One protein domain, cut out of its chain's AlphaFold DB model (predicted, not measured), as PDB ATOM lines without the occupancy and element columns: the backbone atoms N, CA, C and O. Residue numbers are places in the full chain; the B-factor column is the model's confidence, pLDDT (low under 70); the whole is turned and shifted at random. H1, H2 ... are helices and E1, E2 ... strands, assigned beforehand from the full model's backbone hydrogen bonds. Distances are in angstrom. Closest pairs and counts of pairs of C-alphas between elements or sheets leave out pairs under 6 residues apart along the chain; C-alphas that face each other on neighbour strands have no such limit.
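This is residues 2 to 134 of the 593 residues of an uncharacterized protein of Acidobacteria bacterium RIFCSPLOWO2_12_FULL_66_21 (UniProt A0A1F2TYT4). Helix H4 sits between helices H3 and H5 on one side and a two-stranded hairpin, E1 and E2, on the other. The longest helix, H2, runs past H4 and E1, and H1 folds back on its first part. The printed part has 133 residues, with elements in the order H1 H2 H3 H4 H5 E1 E2; the sheet E1 - E2 is antiparallel and the class is mostly helix. It is compact, with a radius of gyration of the C-alphas of 14.2 A, and elongated, spanning 43 by 28 by 25 A.

H1, residues 2 to 13, and H2, residues 30 to 50, form a helical hairpin and touch, with the C-alphas of Ala 13 and Ala 34 closest at 4.5 A. H3, residues 53 to 70, touches the hub H4, residues 77 to 89, at Phe 60 and Gly 83, their closest C-alphas, 5.0 A, at a steep tilt of 47 degrees, opposite ways. H2 and H4 only just touch, with 3 pairs of C-alphas within 8 A, the closest Val 41 and Ser 78 at 7.1 A. H5, residues 93 to 106, forms a helical hairpin with H4; their closest C-alphas, Met 84 and Val 96, are 5.9 A apart. The closest C-alphas of H4 and E1, residues 118 to 123, are Ser 82 and Tyr 122, 4.8 A. E1 forms a hairpin with E2, residues 128 to 133; N 121 and O 130 are within hydrogen-bond range at 2.7 A. H1 and H5 are apart. In H1 to H5 every O i to N i+4 pair is within hydrogen-bond range.

H1 begins at C-alpha 2 (27.135, 38.044, -30.816). H2 is 30.3 A long and H3 25.3 A. E2 ends at C-alpha 133 (16.629, 59.144, -28.003).

The C-alphas of Ala 26 and Gly 91 are farthest apart, 44.4 A. The printed part has no cut. The links H1 to H2 and H5 to E1 are long. Residues 17 to 26 and 134 have pLDDT under 70.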
ATOM      1  N   ALA A   2      28.383  37.315 -31.088       93.06
ATOM      2  CA  ALA A   2      27.135  38.044 -30.816       93.06
ATOM      3  C   ALA A   2      27.189  39.546 -31.160       93.06
ATOM      4  O   ALA A   2      26.363  40.005 -31.945       93.06
ATOM      5  N   TRP A   3      28.215  40.276 -30.694       95.75
ATOM      6  CA  TRP A   3      28.382  41.711 -30.989       95.75
ATOM      7  C   TRP A   3      28.336  42.020 -32.475       95.75
ATOM      8  O   TRP A   3      27.628  42.919 -32.912       95.75
ATOM      9  N   ARG A   4      29.020  41.202 -33.275       94.69
ATOM     10  CA  ARG A   4      29.032  41.377 -34.721       94.69
ATOM     11  C   ARG A   4      27.653  41.171 -35.346       94.69
ATOM     12  O   ARG A   4      27.269  41.956 -36.201       94.69
ATOM     13  N   ARG A   5      26.887  40.171 -34.890       92.88
ATOM     14  CA  ARG A   5      25.504  39.969 -35.352       92.88
ATOM     15  C   ARG A   5      24.602  41.148 -34.979       92.88
ATOM     16  O   ARG A   5      23.811  41.560 -35.818       92.88
ATOM     17  N   MET A   6      24.736  41.710 -33.775       94.75
ATOM     18  CA  MET A   6      23.990  42.914 -33.381       94.75
ATOM     19  C   MET A   6      24.324  44.110 -34.280       94.75
ATOM     20  O   MET A   6      23.402  44.751 -34.779       94.75
ATOM     21  N   GLN A   7      25.608  44.357 -34.570       93.94
ATOM     22  CA  GLN A   7      26.004  45.420 -35.505       93.94
ATOM     23  C   GLN A   7      25.453  45.188 -36.916       93.94
ATOM     24  O   GLN A   7      24.980  46.123 -37.554       93.94
ATOM     25  N   ASP A   8      25.501  43.950 -37.414       92.31
ATOM     26  CA  ASP A   8      24.994  43.614 -38.748       92.31
ATOM     27  C   ASP A   8      23.477  43.825 -38.842       92.31
ATOM     28  O   ASP A   8      22.990  44.378 -39.830       92.31
ATOM     29  N   LEU A   9      22.726  43.416 -37.813       93.69
ATOM     30  CA  LEU A   9      21.283  43.642 -37.727       93.69
ATOM     31  C   LEU A   9      20.962  45.137 -37.674       93.69
ATOM     32  O   LEU A   9      20.136  45.601 -38.456       93.69
ATOM     33  N   HIS A  10      21.664  45.890 -36.828       94.31
ATOM     34  CA  HIS A  10      21.510  47.336 -36.717       94.31
ATOM     35  C   HIS A  10      21.798  48.049 -38.042       94.31
ATOM     36  O   HIS A  10      20.974  48.818 -38.532       94.31
ATOM     37  N   ARG A  11      22.944  47.766 -38.673       92.94
ATOM     38  CA  ARG A  11      23.336  48.394 -39.944       92.94
ATOM     39  C   ARG A  11      22.319  48.110 -41.044       92.94
ATOM     40  O   ARG A  11      21.945  49.022 -41.775       92.94
ATOM     41  N   ARG A  12      21.797  46.882 -41.122       91.75
ATOM     42  CA  ARG A  12      20.697  46.548 -42.043       91.75
ATOM     43  C   ARG A  12      19.413  47.297 -41.698       91.75
ATOM     44  O   ARG A  12      18.733  47.769 -42.605       91.75
ATOM     45  N   ALA A  13      19.095  47.429 -40.415       93.25
ATOM     46  CA  ALA A  13      17.911  48.132 -39.940       93.25
ATOM     47  C   ALA A  13      17.921  49.633 -40.281       93.25
ATOM     48  O   ALA A  13      16.863  50.214 -40.518       93.25
ATOM     49  N   ILE A  14      19.099  50.243 -40.424       93.31
ATOM     50  CA  ILE A  14      19.255  51.642 -40.864       93.31
ATOM     51  C   ILE A  14      19.510  51.787 -42.377       93.31
ATOM     52  O   ILE A  14      19.717  52.889 -42.874       93.31
ATOM     53  N   GLY A  15      19.470  50.688 -43.142       91.69
ATOM     54  CA  GLY A  15      19.691  50.701 -44.595       91.69
ATOM     55  C   GLY A  15      21.157  50.873 -45.008       91.69
ATOM     56  O   GLY A  15      21.453  51.311 -46.119       91.69
ATOM     57  N   TRP A  16      22.099  50.552 -44.122       87.94
ATOM     58  CA  TRP A  16      23.520  50.579 -44.432       87.94
ATOM     59  C   TRP A  16      23.957  49.248 -45.063       87.94
ATOM     60  O   TRP A  16      24.380  48.311 -44.390       87.94
ATOM     61  N   ASP A  17      23.930  49.203 -46.395       69.94
ATOM     62  CA  ASP A  17      24.245  48.000 -47.188       69.94
ATOM     63  C   ASP A  17      25.749  47.721 -47.386       69.94
ATOM     64  O   ASP A  17      26.132  46.734 -48.018       69.94
ATOM     65  N   ARG A  18      26.642  48.573 -46.864       63.59
ATOM     66  CA  ARG A  18      28.099  48.419 -47.024       63.59
ATOM     67  C   ARG A  18      28.694  47.720 -45.801       63.59
ATOM     68  O   ARG A  18      29.018  48.383 -44.821       63.59
ATOM     69  N   GLY A  19      28.875  46.403 -45.877       57.91
ATOM     70  CA  GLY A  19      29.556  45.616 -44.847       57.91
ATOM     71  C   GLY A  19      29.624  44.126 -45.181       57.91
ATOM     72  O   GLY A  19      28.788  43.614 -45.924       57.91
ATOM     73  N   ILE A  20      30.639  43.439 -44.649       53.19
ATOM     74  CA  ILE A  20      30.849  41.991 -44.798       53.19
ATOM     75  C   ILE A  20      29.652  41.266 -44.171       53.19
ATOM     76  O   ILE A  20      29.528  41.204 -42.952       53.19
ATOM     77  N   GLN A  21      28.762  40.740 -45.010       56.97
ATOM     78  CA  GLN A  21      27.582  39.994 -44.584       56.97
ATOM     79  C   GLN A  21      28.019  38.613 -44.089       56.97
ATOM     80  O   GLN A  21      28.355  37.748 -44.892       56.97
ATOM     81  N   LEU A  22      28.034  38.395 -42.774       56.69
ATOM     82  CA  LEU A  22      28.416  37.092 -42.218       56.69
ATOM     83  C   LEU A  22      27.318  36.041 -42.277       56.69
ATOM     84  O   LEU A  22      27.607  34.856 -42.134       56.69
ATOM     85  N   THR A  23      26.064  36.449 -42.447       51.66
ATOM     86  CA  THR A  23      24.952  35.507 -42.474       51.66
ATOM     87  C   THR A  23      24.353  35.412 -43.870       51.66
ATOM     88  O   THR A  23      23.734  36.343 -44.388       51.66
ATOM     89  N   THR A  24      24.519  34.218 -44.437       50.81
ATOM     90  CA  THR A  24      23.815  33.637 -45.589       50.81
ATOM     91  C   THR A  24      22.303  33.523 -45.390       50.81
ATOM     92  O   THR A  24      21.593  33.137 -46.315       50.81
ATOM     93  N   THR A  25      21.776  33.875 -44.212       48.81
ATOM     94  CA  THR A  25      20.336  34.021 -43.994       48.81
ATOM     95  C   THR A  25      19.794  35.022 -45.004       48.81
ATOM     96  O   THR A  25      20.212  36.186 -44.991       48.81
ATOM     97  N   ALA A  26      18.901  34.530 -45.870       57.66
ATOM     98  CA  ALA A  26      18.125  35.272 -46.854       57.66
ATOM     99  C   ALA A  26      17.958  36.739 -46.445       57.66
ATOM    100  O   ALA A  26      17.545  37.005 -45.316       57.66
ATOM    101  N   ARG A  27      18.343  37.665 -47.338       73.31
ATOM    102  CA  ARG A  27      18.361  39.121 -47.115       73.31
ATOM    103  C   ARG A  27      17.174  39.560 -46.247       73.31
ATOM    104  O   ARG A  27      16.067  39.732 -46.749       73.31
ATOM    105  N   LEU A  28      17.407  39.720 -44.940       86.56
ATOM    106  CA  LEU A  28      16.410  40.289 -44.040       86.56
ATOM    107  C   LEU A  28      16.075  41.683 -44.563       86.56
ATOM    108  O   LEU A  28      16.981  42.480 -44.813       86.56
ATOM    109  N   THR A  29      14.786  41.965 -44.739       90.50
ATOM    110  CA  THR A  29      14.327  43.315 -45.069       90.50
ATOM    111  C   THR A  29      14.708  44.274 -43.941       90.50
ATOM    112  O   THR A  29      14.835  43.852 -42.789       90.50
ATOM    113  N   ARG A  30      14.852  45.570 -44.248       91.38
ATOM    114  CA  ARG A  30      15.186  46.614 -43.261       91.38
ATOM    115  C   ARG A  30      14.299  46.533 -42.012       91.38
ATOM    116  O   ARG A  30      14.804  46.471 -40.898       91.38
ATOM    117  N   ARG A  31      12.979  46.432 -42.213       92.25
ATOM    118  CA  ARG A  31      11.985  46.308 -41.133       92.25
ATOM    119  C   ARG A  31      12.200  45.053 -40.284       92.25
ATOM    120  O   ARG A  31      12.202  45.142 -39.065       92.25
ATOM    121  N   LYS A  32      12.432  43.894 -40.912       92.56
ATOM    122  CA  LYS A  32      12.658  42.640 -40.178       92.56
ATOM    123  C   LYS A  32      13.988  42.660 -39.422       92.56
ATOM    124  O   LYS A  32      14.050  42.169 -38.302       92.56
ATOM    125  N   ALA A  33      15.033  43.251 -40.002       92.25
ATOM    126  CA  ALA A  33      16.307  43.453 -39.321       92.25
ATOM    127  C   ALA A  33      16.154  44.360 -38.090       92.25
ATOM    128  O   ALA A  33      16.705  44.024 -37.048       92.25
ATOM    129  N   ALA A  34      15.356  45.431 -38.184       93.44
ATOM    130  CA  ALA A  34      15.038  46.299 -37.050       93.44
ATOM    131  C   ALA A  34      14.348  45.520 -35.922       93.44
ATOM    132  O   ALA A  34      14.811  45.548 -34.786       93.44
ATOM    133  N   THR A  35      13.295  44.754 -36.229       94.12
ATOM    134  CA  THR A  35      12.594  43.931 -35.228       94.12
ATOM    135  C   THR A  35      13.532  42.929 -34.551       94.12
ATOM    136  O   THR A  35      13.552  42.826 -33.328       94.12
ATOM    137  N   VAL A  36      14.357  42.216 -35.327       94.50
ATOM    138  CA  VAL A  36      15.301  41.228 -34.773       94.50
ATOM    139  C   VAL A  36      16.414  41.907 -33.968       94.50
ATOM    140  O   VAL A  36      16.812  41.382 -32.932       94.50
ATOM    141  N   PHE A  37      16.895  43.075 -34.402       95.00
ATOM    142  CA  PHE A  37      17.832  43.893 -33.632       95.00
ATOM    143  C   PHE A  37      17.233  44.279 -32.276       95.00
ATOM    144  O   PHE A  37      17.871  44.065 -31.248       95.00
ATOM    145  N   HIS A  38      15.995  44.774 -32.262       95.06
ATOM    146  CA  HIS A  38      15.312  45.178 -31.037       95.06
ATOM    147  C   HIS A  38      15.115  44.003 -30.072       95.06
ATOM    148  O   HIS A  38      15.407  44.126 -28.883       95.06
ATOM    149  N   HIS A  39      14.689  42.838 -30.573       95.75
ATOM    150  CA  HIS A  39      14.606  41.625 -29.756       95.75
ATOM    151  C   HIS A  39      15.975  41.243 -29.185       95.75
ATOM    152  O   HIS A  39      16.080  40.977 -27.994       95.75
ATOM    153  N   ALA A  40      17.039  41.284 -29.994       96.31
ATOM    154  CA  ALA A  40      18.387  40.975 -29.524       96.31
ATOM    155  C   ALA A  40      18.862  41.942 -28.426       96.31
ATOM    156  O   ALA A  40      19.437  41.496 -27.436       96.31
ATOM    157  N   VAL A  41      18.594  43.245 -28.571       96.50
ATOM    158  CA  VAL A  41      18.897  44.254 -27.543       96.50
ATOM    159  C   VAL A  41      18.085  44.005 -26.273       96.50
ATOM    160  O   VAL A  41      18.643  44.059 -25.182       96.50
ATOM    161  N   THR A  42      16.797  43.688 -26.404       95.94
ATOM    162  CA  THR A  42      15.909  43.418 -25.263       95.94
ATOM    163  C   THR A  42      16.357  42.172 -24.500       95.94
ATOM    164  O   THR A  42      16.518  42.230 -23.286       95.94
ATOM    165  N   CYS A  43      16.649  41.071 -25.201       97.19
ATOM    166  CA  CYS A  43      17.184  39.856 -24.585       97.19
ATOM    167  C   CYS A  43      18.543  40.109 -23.922       97.19
ATOM    168  O   CYS A  43      18.775  39.635 -22.813       97.19
ATOM    169  N   PHE A  44      19.430  40.874 -24.572       97.19
ATOM    170  CA  PHE A  44      20.700  41.268 -23.968       97.19
ATOM    171  C   PHE A  44      20.479  42.050 -22.674       97.19
ATOM    172  O   PHE A  44      21.122  41.735 -21.682       97.19
ATOM    173  N   LEU A  45      19.591  43.048 -22.666       97.50
ATOM    174  CA  LEU A  45      19.333  43.848 -21.472       97.50
ATOM    175  C   LEU A  45      18.687  43.024 -20.363       97.50
ATOM    176  O   LEU A  45      19.112  43.159 -19.224       97.50
ATOM    177  N   GLY A  46      17.737  42.141 -20.680       97.56
ATOM    178  CA  GLY A  46      17.160  41.221 -19.697       97.56
ATOM    179  C   GLY A  46      18.234  40.362 -19.025       97.56
ATOM    180  O   GLY A  46      18.305  40.316 -17.800       97.56
ATOM    181  N   HIS A  47      19.140  39.779 -19.821       97.19
ATOM    182  CA  HIS A  47      20.300  39.048 -19.297       97.19
ATOM    183  C   HIS A  47      21.210  39.957 -18.468       97.19
ATOM    184  O   HIS A  47      21.540  39.636 -17.339       97.19
ATOM    185  N   TYR A  48      21.562  41.133 -18.990       97.81
ATOM    186  CA  TYR A  48      22.462  42.082 -18.336       97.81
ATOM    187  C   TYR A  48      21.937  42.566 -16.976       97.81
ATOM    188  O   TYR A  48      22.720  42.748 -16.046       97.81
ATOM    189  N   VAL A  49      20.622  42.765 -16.853       97.69
ATOM    190  CA  VAL A  49      19.956  43.136 -15.598       97.69
ATOM    191  C   VAL A  49      19.959  41.969 -14.613       97.69
ATOM    192  O   VAL A  49      20.257  42.188 -13.446       97.69
ATOM    193  N   ALA A  50      19.705  40.739 -15.059       97.25
ATOM    194  CA  ALA A  50      19.738  39.560 -14.188       97.25
ATOM    195  C   ALA A  50      21.166  39.132 -13.784       97.25
ATOM    196  O   ALA A  50      21.367  38.511 -12.742       97.25
ATOM    197  N   SER A  51      22.171  39.471 -14.594       97.69
ATOM    198  CA  SER A  51      23.577  39.150 -14.355       97.69
ATOM    199  C   SER A  51      24.144  39.832 -13.112       97.69
ATOM    200  O   SER A  51      23.840  40.986 -12.814       97.69
ATOM    201  N   HIS A  52      25.079  39.157 -12.449       97.44
ATOM    202  CA  HIS A  52      25.859  39.742 -11.360       97.44
ATOM    203  C   HIS A  52      26.892  40.746 -11.894       97.44
ATOM    204  O   HIS A  52      27.311  40.706 -13.056       97.44
ATOM    205  N   ASP A  53      27.381  41.622 -11.022       97.62
ATOM    206  CA  ASP A  53      28.253  42.740 -11.394       97.62
ATOM    207  C   ASP A  53      29.540  42.331 -12.121       97.62
ATOM    208  O   ASP A  53      29.951  42.976 -13.090       97.62
ATOM    209  N   ARG A  54      30.158  41.217 -11.716       97.81
ATOM    210  CA  ARG A  54      31.352  40.683 -12.386       97.81
ATOM    211  C   ARG A  54      31.073  40.327 -13.849       97.81
ATOM    212  O   ARG A  54      31.890  40.625 -14.722       97.81
ATOM    213  N   GLU A  55      29.922  39.721 -14.128       98.00
ATOM    214  CA  GLU A  55      29.518  39.355 -15.484       98.00
ATOM    215  C   GLU A  55      29.175  40.601 -16.308       98.00
ATOM    216  O   GLU A  55      29.669  40.752 -17.428       98.00
ATOM    217  N   ARG A  56      28.434  41.554 -15.730       98.25
ATOM    218  CA  ARG A  56      28.119  42.840 -16.371       98.25
ATOM    219  C   ARG A  56      29.376  43.601 -16.807       98.25
ATOM    220  O   ARG A  56      29.426  44.145 -17.916       98.25
ATOM    221  N   LEU A  57      30.409  43.626 -15.960       98.44
ATOM    222  CA  LEU A  57      31.704  44.243 -16.267       98.44
ATOM    223  C   LEU A  57      32.487  43.458 -17.331       98.44
ATOM    224  O   LEU A  57      33.111  44.068 -18.202       98.44
ATOM    225  N   SER A  58      32.431  42.124 -17.298       98.31
ATOM    226  CA  SER A  58      33.040  41.258 -18.319       98.31
ATOM    227  C   SER A  58      32.414  41.487 -19.700       98.31
ATOM    228  O   SER A  58      33.126  41.735 -20.681       98.31
ATOM    229  N   LEU A  59      31.079  41.517 -19.772       97.88
ATOM    230  CA  LEU A  59      30.323  41.834 -20.985       97.88
ATOM    231  C   LEU A  59      30.679  43.228 -21.512       97.88
ATOM    232  O   LEU A  59      30.938  43.382 -22.708       97.88
ATOM    233  N   PHE A  60      30.773  44.226 -20.628       98.31
ATOM    234  CA  PHE A  60      31.173  45.576 -21.017       98.31
ATOM    235  C   PHE A  60      32.612  45.627 -21.552       98.31
ATOM    236  O   PHE A  60      32.851  46.188 -22.621       98.31
ATOM    237  N   SER A  61      33.572  44.994 -20.874       98.50
ATOM    238  CA  SER A  61      34.969  44.928 -21.325       98.50
ATOM    239  C   SER A  61      35.103  44.241 -22.694       98.50
ATOM    240  O   SER A  61      35.813  44.734 -23.577       98.50
ATOM    241  N   SER A  62      34.355  43.151 -22.905       98.12
ATOM    242  CA  SER A  62      34.252  42.447 -24.189       98.12
ATOM    243  C   SER A  62      33.682  43.347 -25.291       98.12
ATOM    244  O   SER A  62      34.233  43.406 -26.394       98.12
ATOM    245  N   ALA A  63      32.624  44.107 -24.989       98.06
ATOM    246  CA  ALA A  63      32.043  45.069 -25.918       98.06
ATOM    247  C   ALA A  63      33.031  46.193 -26.276       98.06
ATOM    248  O   ALA A  63      33.192  46.492 -27.458       98.06
ATOM    249  N   LEU A  64      33.756  46.758 -25.301       98.38
ATOM    250  CA  LEU A  64      34.793  47.768 -25.558       98.38
ATOM    251  C   LEU A  64      35.906  47.227 -26.465       98.38
ATOM    252  O   LEU A  64      36.303  47.907 -27.408       98.38
ATOM    253  N   GLY A  65      36.378  45.997 -26.225       98.19
ATOM    254  CA  GLY A  65      37.369  45.348 -27.089       98.19
ATOM    255  C   GLY A  65      36.864  45.143 -28.518       98.19
ATOM    256  O   GLY A  65      37.599  45.357 -29.483       98.19
ATOM    257  N   PHE A  66      35.587  44.792 -28.672       97.81
ATOM    258  CA  PHE A  66      34.969  44.641 -29.983       97.81
ATOM    259  C   PHE A  66      34.774  45.982 -30.710       97.81
ATOM    260  O   PHE A  66      35.065  46.069 -31.902       97.81
ATOM    261  N   ILE A  67      34.337  47.031 -30.007       97.50
ATOM    262  CA  ILE A  67      34.191  48.396 -30.541       97.50
ATOM    263  C   ILE A  67      35.547  48.947 -30.984       97.50
ATOM    264  O   ILE A  67      35.654  49.531 -32.059       97.50
ATOM    265  N   GLU A  68      36.593  48.732 -30.187       97.56
ATOM    266  CA  GLU A  68      37.958  49.149 -30.507       97.56
ATOM    267  C   GLU A  68      38.491  48.459 -31.770       97.56
ATOM    268  O   GLU A  68      39.055  49.118 -32.643       97.56
ATOM    269  N   ALA A  69      38.258  47.152 -31.911       96.88
ATOM    270  CA  ALA A  69      38.652  46.403 -33.103       96.88
ATOM    271  C   ALA A  69      37.808  46.766 -34.341       96.88
ATOM    272  O   ALA A  69      38.325  46.818 -35.456       96.88
ATOM    273  N   GLY A  70      36.504  47.000 -34.154       95.06
ATOM    274  CA  GLY A  70      35.538  47.274 -35.222       95.06
ATOM    275  C   GLY A  70      35.400  48.747 -35.610       95.06
ATOM    276  O   GLY A  70      34.766  49.036 -36.624       95.06
ATOM    277  N   TRP A  71      35.975  49.665 -34.826       96.44
ATOM    278  CA  TRP A  71      35.902  51.116 -35.024       96.44
ATOM    279  C   TRP A  71      34.474  51.657 -35.197       96.44
ATOM    280  O   TRP A  71      34.217  52.540 -36.015       96.44
ATOM    281  N   SER A  72      33.515  51.112 -34.450       95.25
ATOM    282  CA  SER A  72      32.106  51.483 -34.589       95.25
ATOM    283  C   SER A  72      31.308  51.114 -33.341       95.25
ATOM    284  O   SER A  72      31.458  50.014 -32.808       95.25
ATOM    285  N   PHE A  73      30.435  52.033 -32.923       96.19
ATOM    286  CA  PHE A  73      29.433  51.831 -31.871       96.19
ATOM    287  C   PHE A  73      28.086  51.327 -32.401       96.19
ATOM    288  O   PHE A  73      27.216  51.019 -31.593       96.19
ATOM    289  N   ASP A  74      27.911  51.237 -33.723       94.25
ATOM    290  CA  ASP A  74      26.609  50.968 -34.342       94.25
ATOM    291  C   ASP A  74      26.018  49.660 -33.808       94.25
ATOM    292  O   ASP A  74      26.650  48.604 -33.905       94.25
ATOM    293  N   GLY A  75      24.814  49.726 -33.249       95.12
ATOM    294  CA  GLY A  75      24.098  48.580 -32.693       95.12
ATOM    295  C   GLY A  75      24.589  48.103 -31.331       95.12
ATOM    296  O   GLY A  75      24.120  47.072 -30.855       95.12
ATOM    297  N   LEU A  76      25.538  48.805 -30.711       97.06
ATOM    298  CA  LEU A  76      26.083  48.497 -29.387       97.06
ATOM    299  C   LEU A  76      25.861  49.643 -28.394       97.06
ATOM    300  O   LEU A  76      26.484  49.666 -27.338       97.06
ATOM    301  N   GLU A  77      24.972  50.582 -28.703       95.81
ATOM    302  CA  GLU A  77      24.691  51.761 -27.882       95.81
ATOM    303  C   GLU A  77      24.153  51.365 -26.511       95.81
ATOM    304  O   GLU A  77      24.709  51.761 -25.489       95.81
ATOM    305  N   SER A  78      23.116  50.522 -26.494       96.69
ATOM    306  CA  SER A  78      22.515  49.987 -25.272       96.69
ATOM    307  C   SER A  78      23.539  49.259 -24.407       96.69
ATOM    308  O   SER A  78      23.592  49.474 -23.198       96.69
ATOM    309  N   VAL A  79      24.398  48.447 -25.029       97.25
ATOM    310  CA  VAL A  79      25.472  47.704 -24.352       97.25
ATOM    311  C   VAL A  79      26.496  48.668 -23.756       97.25
ATOM    312  O   VAL A  79      26.875  48.545 -22.592       97.25
ATOM    313  N   PHE A  80      26.933  49.647 -24.548       98.00
ATOM    314  CA  PHE A  80      27.952  50.608 -24.158       98.00
ATOM    315  C   PHE A  80      27.487  51.500 -23.010       98.00
ATOM    316  O   PHE A  80      28.188  51.604 -22.007       98.00
ATOM    317  N   PHE A  81      26.318  52.129 -23.131       97.81
ATOM    318  CA  PHE A  81      25.828  53.037 -22.100       97.81
ATOM    319  C   PHE A  81      25.470  52.292 -20.814       97.81
ATOM    320  O   PHE A  81      25.843  52.763 -19.741       97.81
ATOM    321  N   SER A  82      24.856  51.106 -20.905       98.38
ATOM    322  CA  SER A  82      24.568  50.299 -19.710       98.38
ATOM    323  C   SER A  82      25.861  49.887 -19.008       98.38
ATOM    324  O   SER A  82      25.998  50.047 -17.800       98.38
ATOM    325  N   GLY A  83      26.871  49.466 -19.776       98.38
ATOM    326  CA  GLY A  83      28.193  49.151 -19.242       98.38
ATOM    327  C   GLY A  83      28.934  50.347 -18.646       98.38
ATOM    328  O   GLY A  83      29.596  50.199 -17.622       98.38
ATOM    329  N   MET A  84      28.783  51.544 -19.219       98.44
ATOM    330  CA  MET A  84      29.313  52.784 -18.647       98.44
ATOM    331  C   MET A  84      28.650  53.127 -17.308       98.44
ATOM    332  O   MET A  84      29.355  53.545 -16.389       98.44
ATOM    333  N   HIS A  85      27.330  52.943 -17.182       98.06
ATOM    334  CA  HIS A  85      26.617  53.114 -15.913       98.06
ATOM    335  C   HIS A  85      27.112  52.110 -14.865       98.06
ATOM    336  O   HIS A  85      27.553  52.541 -13.801       98.06
ATOM    337  N   THR A  86      27.184  50.820 -15.209       98.38
ATOM    338  CA  THR A  86      27.720  49.764 -14.329       98.38
ATOM    339  C   THR A  86      29.154  50.035 -13.894       98.38
ATOM    340  O   THR A  86      29.488  49.968 -12.714       98.38
ATOM    341  N   ALA A  87      30.033  50.384 -14.832       98.50
ATOM    342  CA  ALA A  87      31.427  50.658 -14.511       98.50
ATOM    343  C   ALA A  87      31.584  51.887 -13.604       98.50
ATOM    344  O   ALA A  87      32.476  51.896 -12.758       98.50
ATOM    345  N   ARG A  88      30.730  52.910 -13.755       98.19
ATOM    346  CA  ARG A  88      30.723  54.083 -12.867       98.19
ATOM    347  C   ARG A  88      30.177  53.746 -11.484       98.19
ATOM    348  O   ARG A  88      30.828  54.115 -10.513       98.19
ATOM    349  N   SER A  89      29.048  53.039 -11.392       97.75
ATOM    350  CA  SER A  89      28.441  52.682 -10.100       97.75
ATOM    351  C   SER A  89      29.362  51.802  -9.256       97.75
ATOM    352  O   SER A  89      29.402  51.951  -8.045       97.75
ATOM    353  N   LEU A  90      30.160  50.943  -9.897       97.81
ATOM    354  CA  LEU A  90      31.101  50.036  -9.233       97.81
ATOM    355  C   LEU A  90      32.529  50.596  -9.096       97.81
ATOM    356  O   LEU A  90      33.471  49.834  -8.869       97.81
ATOM    357  N   GLY A  91      32.743  51.895  -9.334       97.56
ATOM    358  CA  GLY A  91      34.061  52.526  -9.175       97.56
ATOM    359  C   GLY A  91      35.155  52.010 -10.128       97.56
ATOM    360  O   GLY A  91      36.348  52.176  -9.874       97.56
ATOM    361  N   ARG A  92      34.802  51.388 -11.260       98.31
ATOM    362  CA  ARG A  92      35.757  50.821 -12.234       98.31
ATOM    363  C   ARG A  92      36.300  51.889 -13.186       98.31
ATOM    364  O   ARG A  92      36.102  51.839 -14.402       98.31
ATOM    365  N   ALA A  93      37.050  52.842 -12.629       97.81
ATOM    366  CA  ALA A  93      37.550  54.032 -13.324       97.81
ATOM    367  C   ALA A  93      38.315  53.736 -14.632       97.81
ATOM    368  O   ALA A  93      38.213  54.498 -15.596       97.81
ATOM    369  N   HIS A  94      39.054  52.624 -14.705       98.25
ATOM    370  CA  HIS A  94      39.804  52.249 -15.907       98.25
ATOM    371  C   HIS A  94      38.891  51.889 -17.098       98.25
ATOM    372  O   HIS A  94      39.185  52.288 -18.226       98.25
ATOM    373  N   LEU A  95      37.761  51.204 -16.866       98.38
ATOM    374  CA  LEU A  95      36.785  50.875 -17.915       98.38
ATOM    375  C   LEU A  95      36.026  52.117 -18.375       98.38
ATOM    376  O   LEU A  95      35.869  52.320 -19.577       98.38
ATOM    377  N   VAL A  96      35.632  52.979 -17.433       98.50
ATOM    378  CA  VAL A  96      34.993  54.270 -17.730       98.50
ATOM    379  C   VAL A  96      35.906  55.120 -18.613       98.50
ATOM    380  O   VAL A  96      35.505  55.563 -19.689       98.50
ATOM    381  N   ARG A  97      37.179  55.266 -18.221       98.38
ATOM    382  CA  ARG A  97      38.181  56.018 -18.989       98.38
ATOM    383  C   ARG A  97      38.396  55.420 -20.380       98.38
ATOM    384  O   ARG A  97      38.467  56.168 -21.355       98.38
ATOM    385  N   ARG A  98      38.480  54.090 -20.497       98.38
ATOM    386  CA  ARG A  98      38.602  53.402 -21.794       98.38
ATOM    387  C   ARG A  98      37.385  53.669 -22.682       98.38
ATOM    388  O   ARG A  98      37.562  54.019 -23.849       98.38
ATOM    389  N   GLY A  99      36.175  53.575 -22.133       98.19
ATOM    390  CA  GLY A  99      34.932  53.887 -22.838       98.19
ATOM    391  C   GLY A  99      34.880  55.334 -23.336       98.19
ATOM    392  O   GLY A  99      34.587  55.573 -24.504       98.19
ATOM    393  N   GLU A 100      35.264  56.302 -22.501       98.00
ATOM    394  CA  GLU A 100      35.328  57.724 -22.872       98.00
ATOM    395  C   GLU A 100      36.387  58.031 -23.938       98.00
ATOM    396  O   GLU A 100      36.200  58.923 -24.772       98.00
ATOM    397  N   ILE A 101      37.523  57.327 -23.925       98.06
ATOM    398  CA  ILE A 101      38.540  57.438 -24.980       98.06
ATOM    399  C   ILE A 101      37.976  56.912 -26.301       98.06
ATOM    400  O   ILE A 101      38.081  57.604 -27.316       98.06
ATOM    401  N   LEU A 102      37.352  55.731 -26.297       97.94
ATOM    402  CA  LEU A 102      36.758  55.144 -27.499       97.94
ATOM    403  C   LEU A 102      35.632  56.019 -28.054       97.94
ATOM    404  O   LEU A 102      35.630  56.304 -29.250       97.94
ATOM    405  N   TRP A 103      34.748  56.531 -27.195       96.94
ATOM    406  CA  TRP A 103      33.672  57.436 -27.602       96.94
ATOM    407  C   TRP A 103      34.203  58.713 -28.255       96.94
ATOM    408  O   TRP A 103      33.731  59.113 -29.315       96.94
ATOM    409  N   ARG A 104      35.243  59.336 -27.680       96.81
ATOM    410  CA  ARG A 104      35.876  60.528 -28.271       96.81
ATOM    411  C   ARG A 104      36.596  60.235 -29.585       96.81
ATOM    412  O   ARG A 104      36.617  61.094 -30.463       96.81
ATOM    413  N   ARG A 105      37.216  59.059 -29.706       97.50
ATOM    414  CA  ARG A 105      38.035  58.677 -30.863       97.50
ATOM    415  C   ARG A 105      37.199  58.231 -32.063       97.50
ATOM    416  O   ARG A 105      37.547  58.578 -33.187       97.50
ATOM    417  N   ILE A 106      36.143  57.457 -31.829       96.81
ATOM    418  CA  ILE A 106      35.278  56.889 -32.876       96.81
ATOM    419  C   ILE A 106      34.093  57.824 -33.161       96.81
ATOM    420  O   ILE A 106      33.725  58.007 -34.319       96.81
ATOM    421  N   GLY A 107      33.548  58.468 -32.125       93.69
ATOM    422  CA  GLY A 107      32.317  59.254 -32.195       93.69
ATOM    423  C   GLY A 107      31.061  58.417 -31.923       93.69
ATOM    424  O   GLY A 107      31.154  57.198 -31.771       93.69
ATOM    425  N   PRO A 108      29.886  59.066 -31.841       91.50
ATOM    426  CA  PRO A 108      28.615  58.368 -31.689       91.50
ATOM    427  C   PRO A 108      28.326  57.450 -32.893       91.50
ATOM    428  O   PRO A 108      28.873  57.669 -33.981       91.50
ATOM    429  N   PRO A 109      27.453  56.440 -32.724       91.31
ATOM    430  CA  PRO A 109      26.914  55.669 -33.848       91.31
ATOM    431  C   PRO A 109      26.202  56.589 -34.845       91.31
ATOM    432  O   PRO A 109      25.807  57.711 -34.515       91.31
ATOM    433  N   ARG A 110      26.007  56.112 -36.077       88.19
ATOM    434  CA  ARG A 110      25.333  56.919 -37.112       88.19
ATOM    435  C   ARG A 110      23.877  57.218 -36.789       88.19
ATOM    436  O   ARG A 110      23.393  58.300 -37.101       88.19
ATOM    437  N   GLU A 111      23.193  56.241 -36.219       91.69
ATOM    438  CA  GLU A 111      21.796  56.323 -35.828       91.69
ATOM    439  C   GLU A 111      21.610  55.437 -34.600       91.69
ATOM    440  O   GLU A 111      22.168  54.348 -34.535       91.69
ATOM    441  N   ILE A 112      20.857  55.903 -33.610       92.25
ATOM    442  CA  ILE A 112      20.633  55.165 -32.365       92.25
ATOM    443  C   ILE A 112      19.399  54.270 -32.515       92.25
ATOM    444  O   ILE A 112      18.431  54.625 -33.188       92.25
ATOM    445  N   GLY A 113      19.429  53.088 -31.893       89.31
ATOM    446  CA  GLY A 113      18.251  52.222 -31.791       89.31
ATOM    447  C   GLY A 113      17.915  51.423 -33.051       89.31
ATOM    448  O   GLY A 113      16.870  50.784 -33.106       89.31
ATOM    449  N   GLY A 114      18.776  51.433 -34.076       86.56
ATOM    450  CA  GLY A 114      18.600  50.596 -35.269       86.56
ATOM    451  C   GLY A 114      17.290  50.869 -36.012       86.56
ATOM    452  O   GLY A 114      16.602  49.930 -36.400       86.56
ATOM    453  N   GLY A 115      16.919  52.142 -36.171       83.75
ATOM    454  CA  GLY A 115      15.696  52.564 -36.864       83.75
ATOM    455  C   GLY A 115      14.468  52.779 -35.972       83.75
ATOM    456  O   GLY A 115      13.443  53.221 -36.477       83.75
ATOM    457  N   PHE A 116      14.559  52.510 -34.663       83.06
ATOM    458  CA  PHE A 116      13.525  52.883 -33.682       83.06
ATOM    459  C   PHE A 116      13.769  54.248 -33.030       83.06
ATOM    460  O   PHE A 116      12.995  54.665 -32.175       83.06
ATOM    461  N   HIS A 117      14.853  54.929 -33.406       85.88
ATOM    462  CA  HIS A 117      15.281  56.225 -32.874       85.88
ATOM    463  C   HIS A 117      15.526  56.278 -31.357       85.88
ATOM    464  O   HIS A 117      15.971  57.303 -30.874       85.88
ATOM    465  N   ALA A 118      15.347  55.190 -30.610       91.69
ATOM    466  CA  ALA A 118      15.651  55.121 -29.188       91.69
ATOM    467  C   ALA A 118      16.432  53.846 -28.857       91.69
ATOM    468  O   ALA A 118      16.157  52.774 -29.399       91.69
ATOM    469  N   ALA A 119      17.405  53.959 -27.954       94.25
ATOM    470  CA  ALA A 119      18.129  52.824 -27.397       94.25
ATOM    471  C   ALA A 119      17.805  52.686 -25.904       94.25
ATOM    472  O   ALA A 119      18.070  53.626 -25.147       94.25
ATOM    473  N   PRO A 120      17.258  51.545 -25.450       96.62
ATOM    474  CA  PRO A 120      17.096  51.288 -24.026       96.62
ATOM    475  C   PRO A 120      18.468  51.125 -23.363       96.62
ATOM    476  O   PRO A 120      19.378  50.518 -23.931       96.62
ATOM    477  N   VAL A 121      18.627  51.676 -22.168       97.38
ATOM    478  CA  VAL A 121      19.864  51.691 -21.387       97.38
ATOM    479  C   VAL A 121      19.528  51.390 -19.941       97.38
ATOM    480  O   VAL A 121      18.694  52.058 -19.338       97.38
ATOM    481  N   TYR A 122      20.205  50.400 -19.379       98.00
ATOM    482  CA  TYR A 122      20.095  50.071 -17.971       98.00
ATOM    483  C   TYR A 122      21.027  50.959 -17.139       98.00
ATOM    484  O   TYR A 122      22.224  51.049 -17.414       98.00
ATOM    485  N   ASN A 123      20.481  51.618 -16.118       97.62
ATOM    486  CA  ASN A 123      21.250  52.355 -15.124       97.62
ATOM    487  C   ASN A 123      21.383  51.506 -13.858       97.62
ATOM    488  O   ASN A 123      20.456  51.450 -13.053       97.62
ATOM    489  N   SER A 124      22.547  50.886 -13.676       95.81
ATOM    490  CA  SER A 124      22.866  50.040 -12.518       95.81
ATOM    491  C   SER A 124      22.749  50.762 -11.176       95.81
ATOM    492  O   SER A 124      22.404  50.135 -10.186       95.81
ATOM    493  N   ALA A 125      23.004  52.074 -11.130       94.81
ATOM    494  CA  ALA A 125      22.949  52.846  -9.889       94.81
ATOM    495  C   ALA A 125      21.518  53.032  -9.366       94.81
ATOM    496  O   ALA A 125      21.319  53.181  -8.169       94.81
ATOM    497  N   THR A 126      20.528  53.058 -10.261       96.25
ATOM    498  CA  THR A 126      19.113  53.266  -9.907       96.25
ATOM    499  C   THR A 126      18.250  52.044 -10.193       96.25
ATOM    500  O   THR A 126      17.047  52.096  -9.988       96.25
ATOM    501  N   ASN A 127      18.840  50.970 -10.719       95.69
ATOM    502  CA  ASN A 127      18.146  49.780 -11.203       95.69
ATOM    503  C   ASN A 127      16.984  50.076 -12.180       95.69
ATOM    504  O   ASN A 127      15.963  49.397 -12.182       95.69
ATOM    505  N   THR A 128      17.124  51.097 -13.035       97.00
ATOM    506  CA  THR A 128      16.064  51.515 -13.977       97.00
ATOM    507  C   THR A 128      16.504  51.414 -15.431       97.00
ATOM    508  O   THR A 128      17.661  51.702 -15.745       97.00
ATOM    509  N   ILE A 129      15.563  51.148 -16.339       96.94
ATOM    510  CA  ILE A 129      15.775  51.289 -17.786       96.94
ATOM    511  C   ILE A 129      15.353  52.693 -18.234       96.94
ATOM    512  O   ILE A 129      14.254  53.154 -17.943       96.94
ATOM    513  N   ARG A 130      16.233  53.378 -18.968       95.62
ATOM    514  CA  ARG A 130      15.977  54.671 -19.616       95.62
ATOM    515  C   ARG A 130      16.151  54.546 -21.121       95.62
ATOM    516  O   ARG A 130      17.009  53.803 -21.583       95.62
ATOM    517  N   PHE A 131      15.383  55.308 -21.888       94.19
ATOM    518  CA  PHE A 131      15.533  55.364 -23.338       94.19
ATOM    519  C   PHE A 131      16.355  56.584 -23.727       94.19
ATOM    520  O   PHE A 131      16.027  57.715 -23.375       94.19
ATOM    521  N   ILE A 132      17.440  56.334 -24.448       90.75
ATOM    522  CA  ILE A 132      18.278  57.372 -25.025       90.75
ATOM    523  C   ILE A 132      17.803  57.597 -26.462       90.75
ATOM    524  O   ILE A 132      17.951  56.720 -27.313       90.75
ATOM    525  N   ASP A 133      17.201  58.757 -26.710       84.81
ATOM    526  CA  ASP A 133      16.629  59.144 -28.003       84.81
ATOM    527  C   ASP A 133      17.715  59.655 -28.964       84.81
ATOM    528  O   ASP A 133      18.652  60.311 -28.529       84.81
ATOM    529  N   ALA A 134      17.590  59.421 -30.272       64.31
ATOM    530  CA  ALA A 134      18.580  59.701 -31.322       64.31
ATOM    531  C   ALA A 134      19.045  61.165 -31.395       64.31
ATOM    532  O   ALA A 134      20.048  61.471 -32.040       64.31
TER     533      ALA A 134